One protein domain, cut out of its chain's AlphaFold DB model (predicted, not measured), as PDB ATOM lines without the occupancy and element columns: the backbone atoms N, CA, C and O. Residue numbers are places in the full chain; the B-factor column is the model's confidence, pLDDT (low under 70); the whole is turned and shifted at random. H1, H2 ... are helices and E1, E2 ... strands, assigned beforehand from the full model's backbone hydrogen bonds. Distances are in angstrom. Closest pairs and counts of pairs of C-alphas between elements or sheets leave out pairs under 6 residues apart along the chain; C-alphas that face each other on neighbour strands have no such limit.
ATOM      1  N   THR A   3      48.636 201.362  -4.998       96.44
ATOM      2  CA  THR A   3      49.605 202.413  -5.316       96.44
ATOM      3  C   THR A   3      48.971 203.452  -6.234       96.44
ATOM      4  O   THR A   3      48.173 203.106  -7.108       96.44
ATOM      5  N   GLN A   4      49.311 204.722  -6.029       97.25
ATOM      6  CA  GLN A   4      48.852 205.842  -6.841       97.25
ATOM      7  C   GLN A   4      50.003 206.811  -7.120       97.25
ATOM      8  O   GLN A   4      50.592 207.370  -6.196       97.25
ATOM      9  N   SER A   5      50.282 207.076  -8.396       98.00
ATOM     10  CA  SER A   5      51.199 208.146  -8.789       98.00
ATOM     11  C   SER A   5      50.463 209.489  -8.797       98.00
ATOM     12  O   SER A   5      49.443 209.646  -9.472       98.00
ATOM     13  N   ILE A   6      50.991 210.481  -8.082       98.12
ATOM     14  CA  ILE A   6      50.461 211.852  -8.060       98.12
ATOM     15  C   ILE A   6      51.552 212.795  -8.554       98.12
ATOM     16  O   ILE A   6      52.695 212.724  -8.105       98.12
ATOM     17  N   SER A   7      51.224 213.671  -9.505       97.50
ATOM     18  CA  SER A   7      52.173 214.639 -10.061       97.50
ATOM     19  C   SER A   7      51.520 215.979 -10.370       97.50
ATOM     20  O   SER A   7      50.567 216.050 -11.142       97.50
ATOM     21  N   LYS A   8      52.086 217.043  -9.796       97.31
ATOM     22  CA  LYS A   8      51.874 218.441 -10.182       97.31
ATOM     23  C   LYS A   8      52.475 218.694 -11.566       97.31
ATOM     24  O   LYS A   8      53.234 217.878 -12.097       97.31
ATOM     25  N   ALA A   9      52.193 219.860 -12.139       96.94
ATOM     26  CA  ALA A   9      52.769 220.240 -13.422       96.94
ATOM     27  C   ALA A   9      54.317 220.204 -13.384       96.94
ATOM     28  O   ALA A   9      54.928 220.844 -12.512       96.94
ATOM     29  N   PRO A  10      54.977 219.526 -14.346       95.44
ATOM     30  CA  PRO A  10      56.428 219.509 -14.465       95.44
ATOM     31  C   PRO A  10      57.051 220.908 -14.476       95.44
ATOM     32  O   PRO A  10      56.574 221.823 -15.153       95.44
ATOM     33  N   ARG A  11      58.206 221.058 -13.814       94.50
ATOM     34  CA  ARG A  11      58.951 222.331 -13.749       94.50
ATOM     35  C   ARG A  11      59.230 222.927 -15.135       94.50
ATOM     36  O   ARG A  11      59.172 224.143 -15.294       94.50
ATOM     37  N   LYS A  12      59.489 222.081 -16.140       95.88
ATOM     38  CA  LYS A  12      59.705 222.499 -17.534       95.88
ATOM     39  C   LYS A  12      58.521 223.301 -18.087       95.88
ATOM     40  O   LYS A  12      58.745 224.340 -18.696       95.88
ATOM     41  N   MET A  13      57.284 222.877 -17.807       96.62
ATOM     42  CA  MET A  13      56.089 223.601 -18.249       96.62
ATOM     43  C   MET A  13      56.050 225.002 -17.627       96.62
ATOM     44  O   MET A  13      55.823 225.981 -18.325       96.62
ATOM     45  N   ARG A  14      56.354 225.133 -16.329       96.19
ATOM     46  CA  ARG A  14      56.402 226.451 -15.666       96.19
ATOM     47  C   ARG A  14      57.439 227.376 -16.298       96.19
ATOM     48  O   ARG A  14      57.142 228.540 -16.534       96.19
ATOM     49  N   ILE A  15      58.623 226.853 -16.623       96.81
ATOM     50  CA  ILE A  15      59.675 227.619 -17.309       96.81
ATOM     51  C   ILE A  15      59.186 228.099 -18.681       96.81
ATOM     52  O   ILE A  15      59.342 229.270 -19.011       96.81
ATOM     53  N   GLU A  16      58.561 227.224 -19.467       97.62
ATOM     54  CA  GLU A  16      57.995 227.586 -20.772       97.62
ATOM     55  C   GLU A  16      56.890 228.646 -20.655       97.62
ATOM     56  O   GLU A  16      56.824 229.541 -21.496       97.62
ATOM     57  N   ALA A  17      56.048 228.576 -19.618       97.00
ATOM     58  CA  ALA A  17      54.982 229.551 -19.390       97.00
ATOM     59  C   ALA A  17      55.542 230.929 -19.023       97.00
ATOM     60  O   ALA A  17      55.128 231.935 -19.593       97.00
ATOM     61  N   ILE A  18      56.550 230.968 -18.145       97.06
ATOM     62  CA  ILE A  18      57.285 232.195 -17.800       97.06
ATOM     63  C   ILE A  18      57.950 232.801 -19.045       97.06
ATOM     64  O   ILE A  18      57.978 234.016 -19.205       97.06
ATOM     65  N   GLN A  19      58.453 231.962 -19.953       97.62
ATOM     66  CA  GLN A  19      59.044 232.388 -21.227       97.62
ATOM     67  C   GLN A  19      58.006 232.789 -22.295       97.62
ATOM     68  O   GLN A  19      58.396 233.072 -23.425       97.62
ATOM     69  N   GLY A  20      56.703 232.763 -21.990       95.31
ATOM     70  CA  GLY A  20      55.635 233.076 -22.947       95.31
ATOM     71  C   GLY A  20      55.426 232.022 -24.043       95.31
ATOM     72  O   GLY A  20      54.681 232.261 -24.987       95.31
ATOM     73  N   LYS A  21      56.057 230.845 -23.934       96.06
ATOM     74  CA  LYS A  21      55.947 229.748 -24.919       96.06
ATOM     75  C   LYS A  21      54.677 228.914 -24.750       96.06
ATOM     76  O   LYS A  21      54.350 228.108 -25.614       96.06
ATOM     77  N   ARG A  22      53.977 229.077 -23.625       93.69
ATOM     78  CA  ARG A  22      52.692 228.442 -23.306       93.69
ATOM     79  C   ARG A  22      51.935 229.273 -22.270       93.69
ATOM     80  O   ARG A  22      52.495 230.193 -21.685       93.69
ATOM     81  N   THR A  23      50.689 228.906 -21.989       94.56
ATOM     82  CA  THR A  23      49.885 229.529 -20.924       94.56
ATOM     83  C   THR A  23      49.938 228.727 -19.619       94.56
ATOM     84  O   THR A  23      50.256 227.535 -19.621       94.56
ATOM     85  N   PHE A  24      49.577 229.368 -18.501       96.88
ATOM     86  CA  PHE A  24      49.464 228.715 -17.190       96.88
ATOM     87  C   PHE A  24      48.230 227.816 -17.047       96.88
ATOM     88  O   PHE A  24      48.218 226.946 -16.188       96.88
ATOM     89  N   LYS A  25      47.240 227.918 -17.943       97.19
ATOM     90  CA  LYS A  25      45.974 227.173 -17.844       97.19
ATOM     91  C   LYS A  25      46.160 225.659 -17.685       97.19
ATOM     92  O   LYS A  25      45.441 225.013 -16.929       97.19
ATOM     93  N   GLU A  26      47.103 225.077 -18.419       95.06
ATOM     94  CA  GLU A  26      47.381 223.640 -18.332       95.06
ATOM     95  C   GLU A  26      48.165 223.271 -17.067       95.06
ATOM     96  O   GLU A  26      47.937 222.209 -16.493       95.06
ATOM     97  N   ILE A  27      49.046 224.163 -16.609       97.31
ATOM     98  CA  ILE A  27      49.798 224.007 -15.359       97.31
ATOM     99  C   ILE A  27      48.815 223.980 -14.189       97.31
ATOM    100  O   ILE A  27      48.831 223.032 -13.411       97.31
ATOM    101  N   ASP A  28      47.905 224.953 -14.137       98.00
ATOM    102  CA  ASP A  28      46.887 225.061 -13.091       98.00
ATOM    103  C   ASP A  28      45.965 223.837 -13.086       98.00
ATOM    104  O   ASP A  28      45.623 223.309 -12.031       98.00
ATOM    105  N   ARG A  29      45.596 223.326 -14.271       97.75
ATOM    106  CA  ARG A  29      44.802 222.095 -14.385       97.75
ATOM    107  C   ARG A  29      45.511 220.898 -13.747       97.75
ATOM    108  O   ARG A  29      44.873 220.157 -13.006       97.75
ATOM    109  N   LEU A  30      46.794 220.686 -14.047       97.31
ATOM    110  CA  LEU A  30      47.566 219.567 -13.492       97.31
ATOM    111  C   LEU A  30      47.792 219.727 -11.985       97.31
ATOM    112  O   LEU A  30      47.669 218.757 -11.239       97.31
ATOM    113  N   ASP A  31      48.074 220.948 -11.534       97.44
ATOM    114  CA  ASP A  31      48.232 221.255 -10.114       97.44
ATOM    115  C   ASP A  31      46.937 220.986  -9.339       97.44
ATOM    116  O   ASP A  31      46.990 220.381  -8.268       97.44
ATOM    117  N   ASN A  32      45.779 221.343  -9.902       98.06
ATOM    118  CA  ASN A  32      44.477 221.054  -9.302       98.06
ATOM    119  C   ASN A  32      44.185 219.551  -9.241       98.06
ATOM    120  O   ASN A  32      43.761 219.072  -8.196       98.06
ATOM    121  N   ILE A  33      44.485 218.789 -10.300       98.19
ATOM    122  CA  ILE A  33      44.337 217.320 -10.284       98.19
ATOM    123  C   ILE A  33      45.180 216.705  -9.159       98.19
ATOM    124  O   ILE A  33      44.696 215.856  -8.411       98.19
ATOM    125  N   ALA A  34      46.434 217.140  -9.014       98.25
ATOM    126  CA  ALA A  34      47.307 216.651  -7.952       98.25
ATOM    127  C   ALA A  34      46.802 217.055  -6.559       98.25
ATOM    128  O   ALA A  34      46.814 216.239  -5.640       98.25
ATOM    129  N   ARG A  35      46.346 218.303  -6.402       98.31
ATOM    130  CA  ARG A  35      45.775 218.822  -5.154       98.31
ATOM    131  C   ARG A  35      44.551 218.016  -4.722       98.31
ATOM    132  O   ARG A  35      44.490 217.586  -3.574       98.31
ATOM    133  N   ASP A  36      43.621 217.773  -5.640       98.25
ATOM    134  CA  ASP A  36      42.387 217.038  -5.368       98.25
ATOM    135  C   ASP A  36      42.683 215.570  -5.017       98.25
ATOM    136  O   ASP A  36      42.075 215.017  -4.102       98.25
ATOM    137  N   ALA A  37      43.679 214.954  -5.668       98.38
ATOM    138  CA  ALA A  37      44.143 213.611  -5.322       98.38
ATOM    139  C   ALA A  37      44.703 213.536  -3.889       98.38
ATOM    140  O   ALA A  37      44.341 212.637  -3.130       98.38
ATOM    141  N   TRP A  38      45.539 214.497  -3.484       98.50
ATOM    142  CA  TRP A  38      46.046 214.564  -2.110       98.50
ATOM    143  C   TRP A  38      44.942 214.839  -1.083       98.50
ATOM    144  O   TRP A  38      44.933 214.217  -0.021       98.50
ATOM    145  N   ALA A  39      43.989 215.719  -1.400       98.25
ATOM    146  CA  ALA A  39      42.839 216.003  -0.542       98.25
ATOM    147  C   ALA A  39      41.943 214.767  -0.340       98.25
ATOM    148  O   ALA A  39      41.463 214.515   0.769       98.25
ATOM    149  N   ALA A  40      41.749 213.966  -1.394       98.19
ATOM    150  CA  ALA A  40      41.008 212.713  -1.315       98.19
ATOM    151  C   ALA A  40      41.696 211.711  -0.376       98.19
ATOM    152  O   ALA A  40      41.037 211.137   0.490       98.19
ATOM    153  N   LEU A  41      43.021 211.558  -0.481       98.31
ATOM    154  CA  LEU A  41      43.779 210.685   0.418       98.31
ATOM    155  C   LEU A  41      43.741 211.169   1.872       98.31
ATOM    156  O   LEU A  41      43.522 210.363   2.772       98.31
ATOM    157  N   TYR A  42      43.886 212.476   2.107       98.31
ATOM    158  CA  TYR A  42      43.729 213.065   3.441       98.31
ATOM    159  C   TYR A  42      42.372 212.693   4.053       98.31
ATOM    160  O   TYR A  42      42.299 212.165   5.163       98.31
ATOM    161  N   THR A  43      41.295 212.902   3.292       98.06
ATOM    162  CA  THR A  43      39.924 212.597   3.724       98.06
ATOM    163  C   THR A  43      39.742 211.103   3.996       98.06
ATOM    164  O   THR A  43      39.102 210.719   4.974       98.06
ATOM    165  N   ALA A  44      40.333 210.239   3.169       97.94
ATOM    166  CA  ALA A  44      40.256 208.794   3.348       97.94
ATOM    167  C   ALA A  44      40.923 208.329   4.656       97.94
ATOM    168  O   ALA A  44      40.360 207.492   5.359       97.94
ATOM    169  N   ILE A  45      42.067 208.912   5.031       98.06
ATOM    170  CA  ILE A  45      42.714 208.639   6.326       98.06
ATOM    171  C   ILE A  45      41.883 209.182   7.491       98.06
ATOM    172  O   ILE A  45      41.673 208.479   8.484       98.06
ATOM    173  N   GLN A  46      41.377 210.411   7.359       97.19
ATOM    174  CA  GLN A  46      40.567 211.069   8.387       97.19
ATOM    175  C   GLN A  46      39.282 210.297   8.702       97.19
ATOM    176  O   GLN A  46      38.927 210.141   9.867       97.19
ATOM    177  N   THR A  47      38.615 209.774   7.675       96.31
ATOM    178  CA  THR A  47      37.368 209.002   7.806       96.31
ATOM    179  C   THR A  47      37.579 207.538   8.178       96.31
ATOM    180  O   THR A  47      36.612 206.840   8.467       96.31
ATOM    181  N   GLY A  48      38.821 207.050   8.164       95.81
ATOM    182  CA  GLY A  48      39.115 205.637   8.397       95.81
ATOM    183  C   GLY A  48      38.833 204.711   7.222       95.81
ATOM    184  O   GLY A  48      38.820 203.501   7.405       95.81
ATOM    185  N   THR A  49      38.658 205.261   6.019       97.31
ATOM    186  CA  THR A  49      38.610 204.474   4.776       97.31
ATOM    187  C   THR A  49      39.946 203.770   4.509       97.31
ATOM    188  O   THR A  49      39.973 202.651   4.002       97.31
ATOM    189  N   HIS A  50      41.046 204.435   4.865       97.56
ATOM    190  CA  HIS A  50      42.404 203.899   4.830       97.56
ATOM    191  C   HIS A  50      43.057 204.076   6.207       97.56
ATOM    192  O   HIS A  50      42.723 205.004   6.959       97.56
ATOM    193  N   ASP A  51      43.986 203.189   6.549       97.12
ATOM    194  CA  ASP A  51      44.693 203.236   7.828       97.12
ATOM    195  C   ASP A  51      45.860 204.217   7.774       97.12
ATOM    196  O   ASP A  51      46.017 205.056   8.668       97.12
ATOM    197  N   TYR A  52      46.657 204.141   6.707       98.00
ATOM    198  CA  TYR A  52      47.756 205.066   6.459       98.00
ATOM    199  C   TYR A  52      48.137 205.124   4.981       98.00
ATOM    200  O   TYR A  52      47.893 204.203   4.199       98.00
ATOM    201  N   ILE A  53      48.783 206.224   4.611       98.50
ATOM    202  CA  ILE A  53      49.524 206.325   3.355       98.50
ATOM    203  C   ILE A  53      50.985 206.626   3.641       98.50
ATOM    204  O   ILE A  53      51.306 207.257   4.652       98.50
ATOM    205  N   TYR A  54      51.870 206.241   2.728       98.19
ATOM    206  CA  TYR A  54      53.236 206.746   2.745       98.19
ATOM    207  C   TYR A  54      53.798 206.974   1.348       98.19
ATOM    208  O   TYR A  54      53.321 206.420   0.357       98.19
ATOM    209  N   TRP A  55      54.843 207.789   1.279       98.06
ATOM    210  CA  TRP A  55      55.654 207.962   0.081       98.06
ATOM    211  C   TRP A  55      57.114 208.210   0.451       98.06
ATOM    212  O   TRP A  55      57.434 208.679   1.546       98.06
ATOM    213  N   ASN A  56      57.998 207.903  -0.497       96.88
ATOM    214  CA  ASN A  56      59.434 208.111  -0.364       96.88
ATOM    215  C   ASN A  56      59.880 209.276  -1.242       96.88
ATOM    216  O   ASN A  56      59.538 209.346  -2.424       96.88
ATOM    217  N   ASP A  57      60.692 210.157  -0.675       94.50
ATOM    218  CA  ASP A  57      61.409 211.167  -1.437       94.50
ATOM    219  C   ASP A  57      62.505 210.533  -2.298       94.50
ATOM    220  O   ASP A  57      62.955 209.402  -2.074       94.50
ATOM    221  N   ALA A  58      62.980 211.302  -3.279       92.38
ATOM    222  CA  ALA A  58      64.136 210.912  -4.069       92.38
ATOM    223  C   ALA A  58      65.346 210.649  -3.149       92.38
ATOM    224  O   ALA A  58      65.655 211.477  -2.285       92.38
ATOM    225  N   PRO A  59      66.052 209.517  -3.319       93.50
ATOM    226  CA  PRO A  59      67.185 209.197  -2.474       93.50
ATOM    227  C   PRO A  59      68.372 210.110  -2.766       93.50
ATOM    228  O   PRO A  59      68.671 210.436  -3.915       93.50
ATOM    229  N   VAL A  60      69.098 210.447  -1.709       93.31
ATOM    230  CA  VAL A  60      70.391 211.119  -1.756       93.31
ATOM    231  C   VAL A  60      71.471 210.095  -1.432       93.31
ATOM    232  O   VAL A  60      71.340 209.299  -0.500       93.31
ATOM    233  N   ILE A  61      72.547 210.110  -2.214       93.44
ATOM    234  CA  ILE A  61      73.734 209.292  -1.971       93.44
ATOM    235  C   ILE A  61      74.805 210.218  -1.405       93.44
ATOM    236  O   ILE A  61      75.179 211.209  -2.030       93.44
ATOM    237  N   SER A  62      75.256 209.922  -0.191       90.00
ATOM    238  CA  SER A  62      76.366 210.641   0.433       90.00
ATOM    239  C   SER A  62      77.692 210.347  -0.279       90.00
ATOM    240  O   SER A  62      77.816 209.372  -1.018       90.00
ATOM    241  N   GLN A  63      78.722 211.154  -0.014       90.88
ATOM    242  CA  GLN A  63      80.061 210.931  -0.579       90.88
ATOM    243  C   GLN A  63      80.664 209.575  -0.179       90.88
ATOM    244  O   GLN A  63      81.437 209.006  -0.942       90.88
ATOM    245  N   SER A  64      80.285 209.036   0.983       90.81
ATOM    246  CA  SER A  64      80.698 207.705   1.439       90.81
ATOM    247  C   SER A  64      79.864 206.565   0.838       90.81
ATOM    248  O   SER A  64      80.004 205.422   1.259       90.81
ATOM    249  N   GLY A  65      78.973 206.852  -0.117       92.06
ATOM    250  CA  GLY A  65      78.122 205.861  -0.779       92.06
ATOM    251  C   GLY A  65      76.860 205.480  -0.002       92.06
ATOM    252  O   GLY A  65      76.014 204.769  -0.539       92.06
ATOM    253  N   ILE A  66      76.675 205.984   1.224       92.44
ATOM    254  CA  ILE A  66      75.471 205.704   2.017       92.44
ATOM    255  C   ILE A  66      74.261 206.334   1.330       92.44
ATOM    256  O   ILE A  66      74.235 207.551   1.107       92.44
ATOM    257  N   LYS A  67      73.257 205.505   1.033       93.94
ATOM    258  CA  LYS A  67      71.964 205.922   0.487       93.94
ATOM    259  C   LYS A  67      71.030 206.324   1.625       93.94
ATOM    260  O   LYS A  67      70.864 205.591   2.601       93.94
ATOM    261  N   SER A  68      70.378 207.470   1.477       94.94
ATOM    262  CA  SER A  68      69.354 207.932   2.405       94.94
ATOM    263  C   SER A  68      68.171 208.549   1.670       94.94
ATOM    264  O   SER A  68      68.342 209.121   0.601       94.94
ATOM    265  N   HIS A  69      66.968 208.421   2.217       95.94
ATOM    266  CA  HIS A  69      65.778 209.128   1.743       95.94
ATOM    267  C   HIS A  69      64.865 209.455   2.921       95.94
ATOM    268  O   HIS A  69      64.990 208.861   3.993       95.94
ATOM    269  N   LEU A  70      63.949 210.395   2.718       96.69
ATOM    270  CA  LEU A  70      62.863 210.639   3.657       96.69
ATOM    271  C   LEU A  70      61.654 209.799   3.243       96.69
ATOM    272  O   LEU A  70      61.253 209.820   2.082       96.69
ATOM    273  N   CYS A  71      61.085 209.073   4.194       97.56
ATOM    274  CA  CYS A  71      59.781 208.440   4.104       97.56
ATOM    275  C   CYS A  71      58.795 209.293   4.902       97.56
ATOM    276  O   CYS A  71      59.042 209.620   6.066       97.56
ATOM    277  N   ARG A  72      57.690 209.678   4.270       97.75
ATOM    278  CA  ARG A  72      56.606 210.414   4.917       97.75
ATOM    279  C   ARG A  72      55.404 209.506   5.058       97.75
ATOM    280  O   ARG A  72      54.989 208.907   4.072       97.75
ATOM    281  N   VAL A  73      54.846 209.436   6.260       98.19
ATOM    282  CA  VAL A  73      53.697 208.590   6.596       98.19
ATOM    283  C   VAL A  73      52.588 209.466   7.160       98.19
ATOM    284  O   VAL A  73      52.824 210.200   8.118       98.19
ATOM    285  N   LEU A  74      51.390 209.390   6.586       98.38
ATOM    286  CA  LEU A  74      50.205 210.065   7.108       98.38
ATOM    287  C   LEU A  74      49.295 209.042   7.790       98.38
ATOM    288  O   LEU A  74      48.836 208.099   7.147       98.38
ATOM    289  N   THR A  75      49.018 209.258   9.071       98.06
ATOM    290  CA  THR A  75      48.121 208.430   9.893       98.06
ATOM    291  C   THR A  75      47.085 209.306  10.590       98.06
ATOM    292  O   THR A  75      47.241 210.525  10.663       98.06
ATOM    293  N   ARG A  76      46.051 208.706  11.189       97.50
ATOM    294  CA  ARG A  76      45.271 209.397  12.230       97.50
ATOM    295  C   ARG A  76      46.177 209.747  13.413       97.50
ATOM    296  O   ARG A  76      47.079 208.977  13.751       97.50
ATOM    297  N   SER A  77      45.968 210.917  14.007       96.62
ATOM    298  CA  SER A  77      46.715 211.325  15.191       96.62
ATOM    299  C   SER A  77      46.161 210.653  16.438       96.62
ATOM    300  O   SER A  77      44.953 210.593  16.641       96.62
ATOM    301  N   VAL A  78      47.065 210.193  17.301       94.19
ATOM    302  CA  VAL A  78      46.748 209.801  18.685       94.19
ATOM    303  C   VAL A  78      47.088 210.906  19.687       94.19
ATOM    304  O   VAL A  78      46.844 210.756  20.879       94.19
ATOM    305  N   LYS A  79      47.709 211.997  19.218       94.31
ATOM    306  CA  LYS A  79      48.189 213.104  20.054       94.31
ATOM    307  C   LYS A  79      47.178 214.245  20.136       94.31
ATOM    308  O   LYS A  79      47.207 215.006  21.098       94.31
ATOM    309  N   GLN A  80      46.324 214.382  19.122       94.81
ATOM    310  CA  GLN A  80      45.328 215.439  19.031       94.81
ATOM    311  C   GLN A  80      44.062 214.925  18.346       94.81
ATOM    312  O   GLN A  80      44.119 214.379  17.243       94.81
ATOM    313  N   ASP A  81      42.915 215.147  18.987       92.06
ATOM    314  CA  ASP A  81      41.618 214.744  18.452       92.06
ATOM    315  C   ASP A  81      41.337 215.406  17.098       92.06
ATOM    316  O   ASP A  81      41.603 216.592  16.893       92.06
ATOM    317  N   ASN A  82      40.769 214.624  16.176       90.19
ATOM    318  CA  ASN A  82      40.422 215.019  14.804       90.19
ATOM    319  C   ASN A  82      41.595 215.501  13.925       90.19
ATOM    320  O   ASN A  82      41.356 215.960  12.806       90.19
ATOM    321  N   ALA A  83      42.843 215.369  14.382       96.94
ATOM    322  CA  ALA A  83      44.028 215.652  13.582       96.94
ATOM    323  C   ALA A  83      44.557 214.390  12.884       96.94
ATOM    324  O   ALA A  83      44.387 213.259  13.351       96.94
ATOM    325  N   LEU A  84      45.262 214.589  11.774       98.19
ATOM    326  CA  LEU A  84      46.159 213.592  11.199       98.19
ATOM    327  C   LEU A  84      47.594 213.870  11.638       98.19
ATOM    328  O   LEU A  84      47.959 215.011  11.895       98.19
ATOM    329  N   GLN A  85      48.425 212.837  11.691       98.19
ATOM    330  CA  GLN A  85      49.851 212.967  11.959       98.19
ATOM    331  C   GLN A  85      50.636 212.667  10.685       98.19
ATOM    332  O   GLN A  85      50.587 211.552  10.164       98.19
ATOM    333  N   LEU A  86      51.396 213.652  10.209       98.19
ATOM    334  CA  LEU A  86      52.398 213.472   9.168       98.19
ATOM    335  C   LEU A  86      53.753 213.209   9.830       98.19
ATOM    336  O   LEU A  86      54.382 214.116  10.370       98.19
ATOM    337  N   THR A  87      54.195 211.959   9.794       97.88
ATOM    338  CA  THR A  87      55.480 211.526  10.351       97.88
ATOM    339  C   THR A  87      56.542 211.531   9.260       97.88
ATOM    340  O   THR A  87      56.323 210.981   8.181       97.88
ATOM    341  N   CYS A  88      57.702 212.118   9.540       97.69
ATOM    342  CA  CYS A  88      58.876 212.077   8.678       97.69
ATOM    343  C   CYS A  88      59.936 211.158   9.290       97.69
ATOM    344  O   CYS A  88      60.379 211.359  10.425       97.69
ATOM    345  N   ILE A  89      60.352 210.153   8.525       98.19
ATOM    346  CA  ILE A  89      61.354 209.163   8.912       98.19
ATOM    347  C   ILE A  89      62.482 209.232   7.890       98.19
ATOM    348  O   ILE A  89      62.263 209.039   6.697       98.19
ATOM    349  N   GLN A  90      63.707 209.479   8.337       97.19
ATOM    350  CA  GLN A  90      64.869 209.294   7.486       97.19
ATOM    351  C   GLN A  90      65.215 207.810   7.455       97.19
ATOM    352  O   GLN A  90      65.549 207.229   8.481       97.19
ATOM    353  N   ILE A  91      65.192 207.209   6.273       97.00
ATOM    354  CA  ILE A  91      65.773 205.888   6.060       97.00
ATOM    355  C   ILE A  91      67.228 206.105   5.660       97.00
ATOM    356  O   ILE A  91      67.507 206.746   4.641       97.00
ATOM    357  N   LYS A  92      68.170 205.620   6.465       95.00
ATOM    358  CA  LYS A  92      69.610 205.741   6.217       95.00
ATOM    359  C   LYS A  92      70.226 204.352   6.260       95.00
ATOM    360  O   LYS A  92      70.260 203.737   7.310       95.00
ATOM    361  N   ASP A  93      70.688 203.869   5.110       91.25
ATOM    362  CA  ASP A  93      71.200 202.497   4.966       91.25
ATOM    363  C   ASP A  93      70.216 201.405   5.440       91.25
ATOM    364  O   ASP A  93      70.591 200.401   6.027       91.25
ATOM    365  N   GLY A  94      68.918 201.636   5.219       90.69
ATOM    366  CA  GLY A  94      67.843 200.750   5.681       90.69
ATOM    367  C   GLY A  94      67.366 201.026   7.109       90.69
ATOM    368  O   GLY A  94      66.242 200.656   7.437       90.69
ATOM    369  N   GLU A  95      68.142 201.749   7.917       94.75
ATOM    370  CA  GLU A  95      67.773 202.074   9.295       94.75
ATOM    371  C   GLU A  95      66.763 203.234   9.354       94.75
ATOM    372  O   GLU A  95      67.031 204.304   8.786       94.75
ATOM    373  N   PRO A  96      65.610 203.063  10.030       96.69
ATOM    374  CA  PRO A  96      64.618 204.115  10.198       96.69
ATOM    375  C   PRO A  96      64.968 205.034  11.374       96.69
ATOM    376  O   PRO A  96      65.036 204.613  12.527       96.69
ATOM    377  N   ILE A  97      65.125 206.325  11.091       96.56
ATOM    378  CA  ILE A  97      65.412 207.369  12.075       96.56
ATOM    379  C   ILE A  97      64.229 208.346  12.088       96.56
ATOM    380  O   ILE A  97      64.055 209.093  11.121       96.56
ATOM    381  N   PRO A  98      63.387 208.362  13.138       94.88
ATOM    382  CA  PRO A  98      62.315 209.346  13.267       94.88
ATOM    383  C   PRO A  98      62.893 210.761  13.337       94.88
ATOM    384  O   PRO A  98      63.778 211.026  14.148       94.88
ATOM    385  N   ILE A  99      62.406 211.666  12.488       96.12
ATOM    386  CA  ILE A  99      62.914 213.043  12.399       96.12
ATOM    387  C   ILE A  99      61.918 214.031  12.988       96.12
ATOM    388  O   ILE A  99      62.289 214.906  13.768       96.12
ATOM    389  N   SER A 100      60.656 213.907  12.598       94.88
ATOM    390  CA  SER A 100      59.605 214.806  13.051       94.88
ATOM    391  C   SER A 100      58.235 214.166  12.914       94.88
ATOM    392  O   SER A 100      58.026 213.242  12.124       94.88
ATOM    393  N   ASP A 101      57.285 214.706  13.662       94.44
ATOM    394  CA  ASP A 101      55.870 214.504  13.430       94.44
ATOM    395  C   ASP A 101      55.150 215.854  13.464       94.44
ATOM    396  O   ASP A 101      55.451 216.717  14.288       94.44
ATOM    397  N   LEU A 102      54.227 216.046  12.527       96.44
ATOM    398  CA  LEU A 102      53.425 217.257  12.400       96.44
ATOM    399  C   LEU A 102      51.949 216.890  12.508       96.44
ATOM    400  O   LEU A 102      51.467 216.022  11.780       96.44
ATOM    401  N   GLN A 103      51.239 217.566  13.407       97.75
ATOM    402  CA  GLN A 103      49.796 217.425  13.547       97.75
ATOM    403  C   GLN A 103      49.110 218.338  12.536       97.75
ATOM    404  O   GLN A 103      49.299 219.554  12.553       97.75
ATOM    405  N   ILE A 104      48.347 217.732  11.637       97.50
ATOM    406  CA  ILE A 104      47.605 218.404  10.587       97.50
ATOM    407  C   ILE A 104      46.128 218.389  10.950       97.50
ATOM    408  O   ILE A 104      45.535 217.323  11.095       97.50
ATOM    409  N   THR A 105      45.525 219.568  11.051       95.88
ATOM    410  CA  THR A 105      44.078 219.691  11.284       95.88
ATOM    411  C   THR A 105      43.307 219.985  10.004       95.88
ATOM    412  O   THR A 105      42.122 219.683   9.929       95.88
ATOM    413  N   GLU A 106      43.977 220.532   8.985       95.44
ATOM    414  CA  GLU A 106      43.344 220.976   7.742       95.44
ATOM    415  C   GLU A 106      44.013 220.366   6.499       95.44
ATOM    416  O   GLU A 106      45.247 220.375   6.407       95.44
ATOM    417  N   PRO A 107      43.242 219.935   5.479       95.06
ATOM    418  CA  PRO A 107      43.797 219.366   4.247       95.06
ATOM    419  C   PRO A 107      44.825 220.276   3.559       95.06
ATOM    420  O   PRO A 107      45.846 219.807   3.061       95.06
ATOM    421  N   GLU A 108      44.600 221.592   3.561       95.81
ATOM    422  CA  GLU A 108      45.493 222.562   2.911       95.81
ATOM    423  C   GLU A 108      46.851 222.706   3.621       95.81
ATOM    424  O   GLU A 108      47.835 223.106   2.997       95.81
ATOM    425  N   GLN A 109      46.951 222.363   4.912       96.31
ATOM    426  CA  GLN A 109      48.250 222.254   5.586       96.31
ATOM    427  C   GLN A 109      49.001 221.020   5.076       96.31
ATOM    428  O   GLN A 109      50.164 221.130   4.704       96.31
ATOM    429  N   PHE A 110      48.319 219.873   4.971       97.19
ATOM    430  CA  PHE A 110      48.902 218.649   4.417       97.19
ATOM    431  C   PHE A 110      49.373 218.842   2.971       97.19
ATOM    432  O   PHE A 110      50.505 218.502   2.644       97.19
ATOM    433  N   ILE A 111      48.549 219.452   2.115       96.88
ATOM    434  CA  ILE A 111      48.857 219.678   0.695       96.88
ATOM    435  C   ILE A 111      50.160 220.473   0.510       96.88
ATOM    436  O   ILE A 111      50.905 220.204  -0.438       96.88
ATOM    437  N   LYS A 112      50.481 221.416   1.406       95.69
ATOM    438  CA  LYS A 112      51.741 222.182   1.358       95.69
ATOM    439  C   LYS A 112      52.980 221.318   1.607       95.69
ATOM    440  O   LYS A 112      54.027 221.611   1.039       95.69
ATOM    441  N   GLU A 113      52.836 220.244   2.377       95.31
ATOM    442  CA  GLU A 113      53.905 219.285   2.685       95.31
ATOM    443  C   GLU A 113      54.077 218.209   1.598       95.31
ATOM    444  O   GLU A 113      55.032 217.426   1.628       95.31
ATOM    445  N   THR A 114      53.163 218.148   0.623       95.81
ATOM    446  CA  THR A 114      53.210 217.145  -0.447       95.81
ATOM    447  C   THR A 114      54.230 217.500  -1.533       95.81
ATOM    448  O   THR A 114      54.319 218.658  -1.974       95.81
ATOM    449  N   PRO A 115      54.983 216.509  -2.039       95.38
ATOM    450  CA  PRO A 115      55.954 216.736  -3.097       95.38
ATOM    451  C   PRO A 115      55.272 217.070  -4.429       95.38
ATOM    452  O   PRO A 115      54.068 216.892  -4.628       95.38
ATOM    453  N   ASN A 116      56.071 217.541  -5.388       94.12
ATOM    454  CA  ASN A 116      55.584 217.756  -6.751       94.12
ATOM    455  C   ASN A 116      55.212 216.445  -7.438       94.12
ATOM    456  O   ASN A 116      54.251 216.425  -8.193       94.12
ATOM    457  N   THR A 117      55.958 215.376  -7.174       95.69
ATOM    458  CA  THR A 117      55.711 214.042  -7.716       95.69
ATOM    459  C   THR A 117      55.956 213.021  -6.619       95.69
ATOM    460  O   THR A 117      56.969 213.114  -5.926       95.69
ATOM    461  N   ALA A 118      55.050 212.060  -6.479       97.31
ATOM    462  CA  ALA A 118      55.212 210.920  -5.589       97.31
ATOM    463  C   ALA A 118      54.530 209.673  -6.143       97.31
ATOM    464  O   ALA A 118      53.487 209.753  -6.794       97.31
ATOM    465  N   GLU A 119      55.117 208.535  -5.796       98.06
ATOM    466  CA  GLU A 119      54.450 207.241  -5.788       98.06
ATOM    467  C   GLU A 119      53.922 207.023  -4.364       98.06
ATOM    468  O   GLU A 119      54.709 206.944  -3.416       98.06
ATOM    469  N   VAL A 120      52.600 207.008  -4.201       98.38
ATOM    470  CA  VAL A 120      51.943 206.903  -2.893       98.38
ATOM    471  C   VAL A 120      51.445 205.484  -2.687       98.38
ATOM    472  O   VAL A 120      50.724 204.949  -3.528       98.38
ATOM    473  N   TYR A 121      51.801 204.892  -1.553       98.44
ATOM    474  CA  TYR A 121      51.358 203.567  -1.137       98.44
ATOM    475  C   TYR A 121      50.228 203.706  -0.118       98.44
ATOM    476  O   TYR A 121      50.351 204.474   0.836       98.44
ATOM    477  N   ILE A 122      49.137 202.974  -0.332       98.31
ATOM    478  CA  ILE A 122      47.869 203.102   0.393       98.31
ATOM    479  C   ILE A 122      47.523 201.764   1.054       98.31
ATOM    480  O   ILE A 122      47.539 200.714   0.384       98.31
ATOM    481  N   PHE A 123      47.216 201.813   2.352       96.31
ATOM    482  CA  PHE A 123      46.913 200.661   3.202       96.31
ATOM    483  C   PHE A 123      45.543 200.786   3.856       96.31
ATOM    484  O   PHE A 123      45.215 201.878   4.375       96.31
TER     485      PHE A 123
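This is residues 3 to 123 of the 123 residues of an uncharacterized protein of Coprococcus comes ATCC 27758 (UniProt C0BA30). A twisted sheet of six strands has the long helix H2 along it and the short helix H3 set on H2 and over E4 and E5. The outline is a broad, flat L: H2, with H1 near its first residues, makes one arm, and the long strands E3, E4 and E5 make the other, the arms meeting where the last residues of H2 come near Arg 76 and Leu 84, while E1, E6 and H3 lie in the angle. The printed part has 121 residues with three named helices and six named strands, in the order E1 H1 H2 E2 E3 E4 E5 H3 E6, and its class is mixed, helices and strands. The sheet's order is E1 E6 E2 E3 E4 E5, all antiparallel. The whole is only just compact, close to loose, with a radius of gyration of the C-alphas of 16.3 A and spans of 47 by 43 by 22 A.

E1, residues 3 to 7, begins at C-alpha 3 at (49.605, 202.413, -5.316). H1 is residues 11 to 18. H2, residues 25 to 47, is the longest helix, 32.6 A from C-alpha 25 at (45.974, 227.173, -17.844) to C-alpha 47 at (37.368, 209.002, 7.806). E2 is residues 52 to 56. E3, residues 67 to 76, is 29.4 A long, E4, residues 84 to 92, is 25.2 A long, and E5, residues 95 to 104, is 26.0 A long. E5 bends by 51 degrees at residue 99. H3 is residues 107 to 113. E6, residues 117 to 122, ends at C-alpha 122 at (47.869, 203.102, 0.393).

From edge to edge of the sheet the strands' lines turn by 114 degrees. In the edge strand E1 and its neighbour E6, N 4 and O 120 are 2.9 A apart, within hydrogen-bond range. Between E6 and E2, N 121 and O 54 are 2.9 A apart. E2 E3 E4 E5 form a meander, each strand the antiparallel neighbour of the one before, and each step is a hairpin. Within hydrogen-bond range are N 55 and O 72 across E2 and E3 at 3.0 A, N 71 and O 89 across E3 and E4 at 2.8 A, and N 86 and O 102 across E4 and E5 at 2.8 A. Residues 60 to 61 pair antiparallel with residues 67 to 68 of E3. E1, H1 H2 and E2 form a split strand-helix-strand unit, two strands running the same way with E6 between them, and its crossover is right-handed. H2 and H3 on one face of the sheet make two layers with it. H2 is on the sheet at a height over the sheet of 7.7 A, and its line stands at 26 degrees to E3 on the local plane, along the strands. The closest C-alphas of H2 and E1 are those of Ala 34 and Ser 7, 5.7 A apart. H3 lies over E4 and only just over E5, with 4 and 3 of its 7 C-alphas, at a height over the sheet of 9.6 A. H2 touches H3 with residues 35 to 43 alone, at a steep tilt of 66 degrees, and the closest C-alphas, of Ala 39 and Pro 107, are 5.9 A apart. H1 is not on the sheet; it is close to H2 but not clearly touching, with the C-alphas of Met 13 and Ile 27 closest at 6.9 A. Every O i to N i+4 pair is within hydrogen-bond range in H1 and H2; in H3 it is 1 of 3, beside 3 of 4 O i to N i+3 pairs.

The two C-alphas farthest apart are those of Lys 21 and Val 78, 48.8 A. The printed part has no cut and no long link. The mean pLDDT of the printed part is 96.3, and no printed residue is under 70.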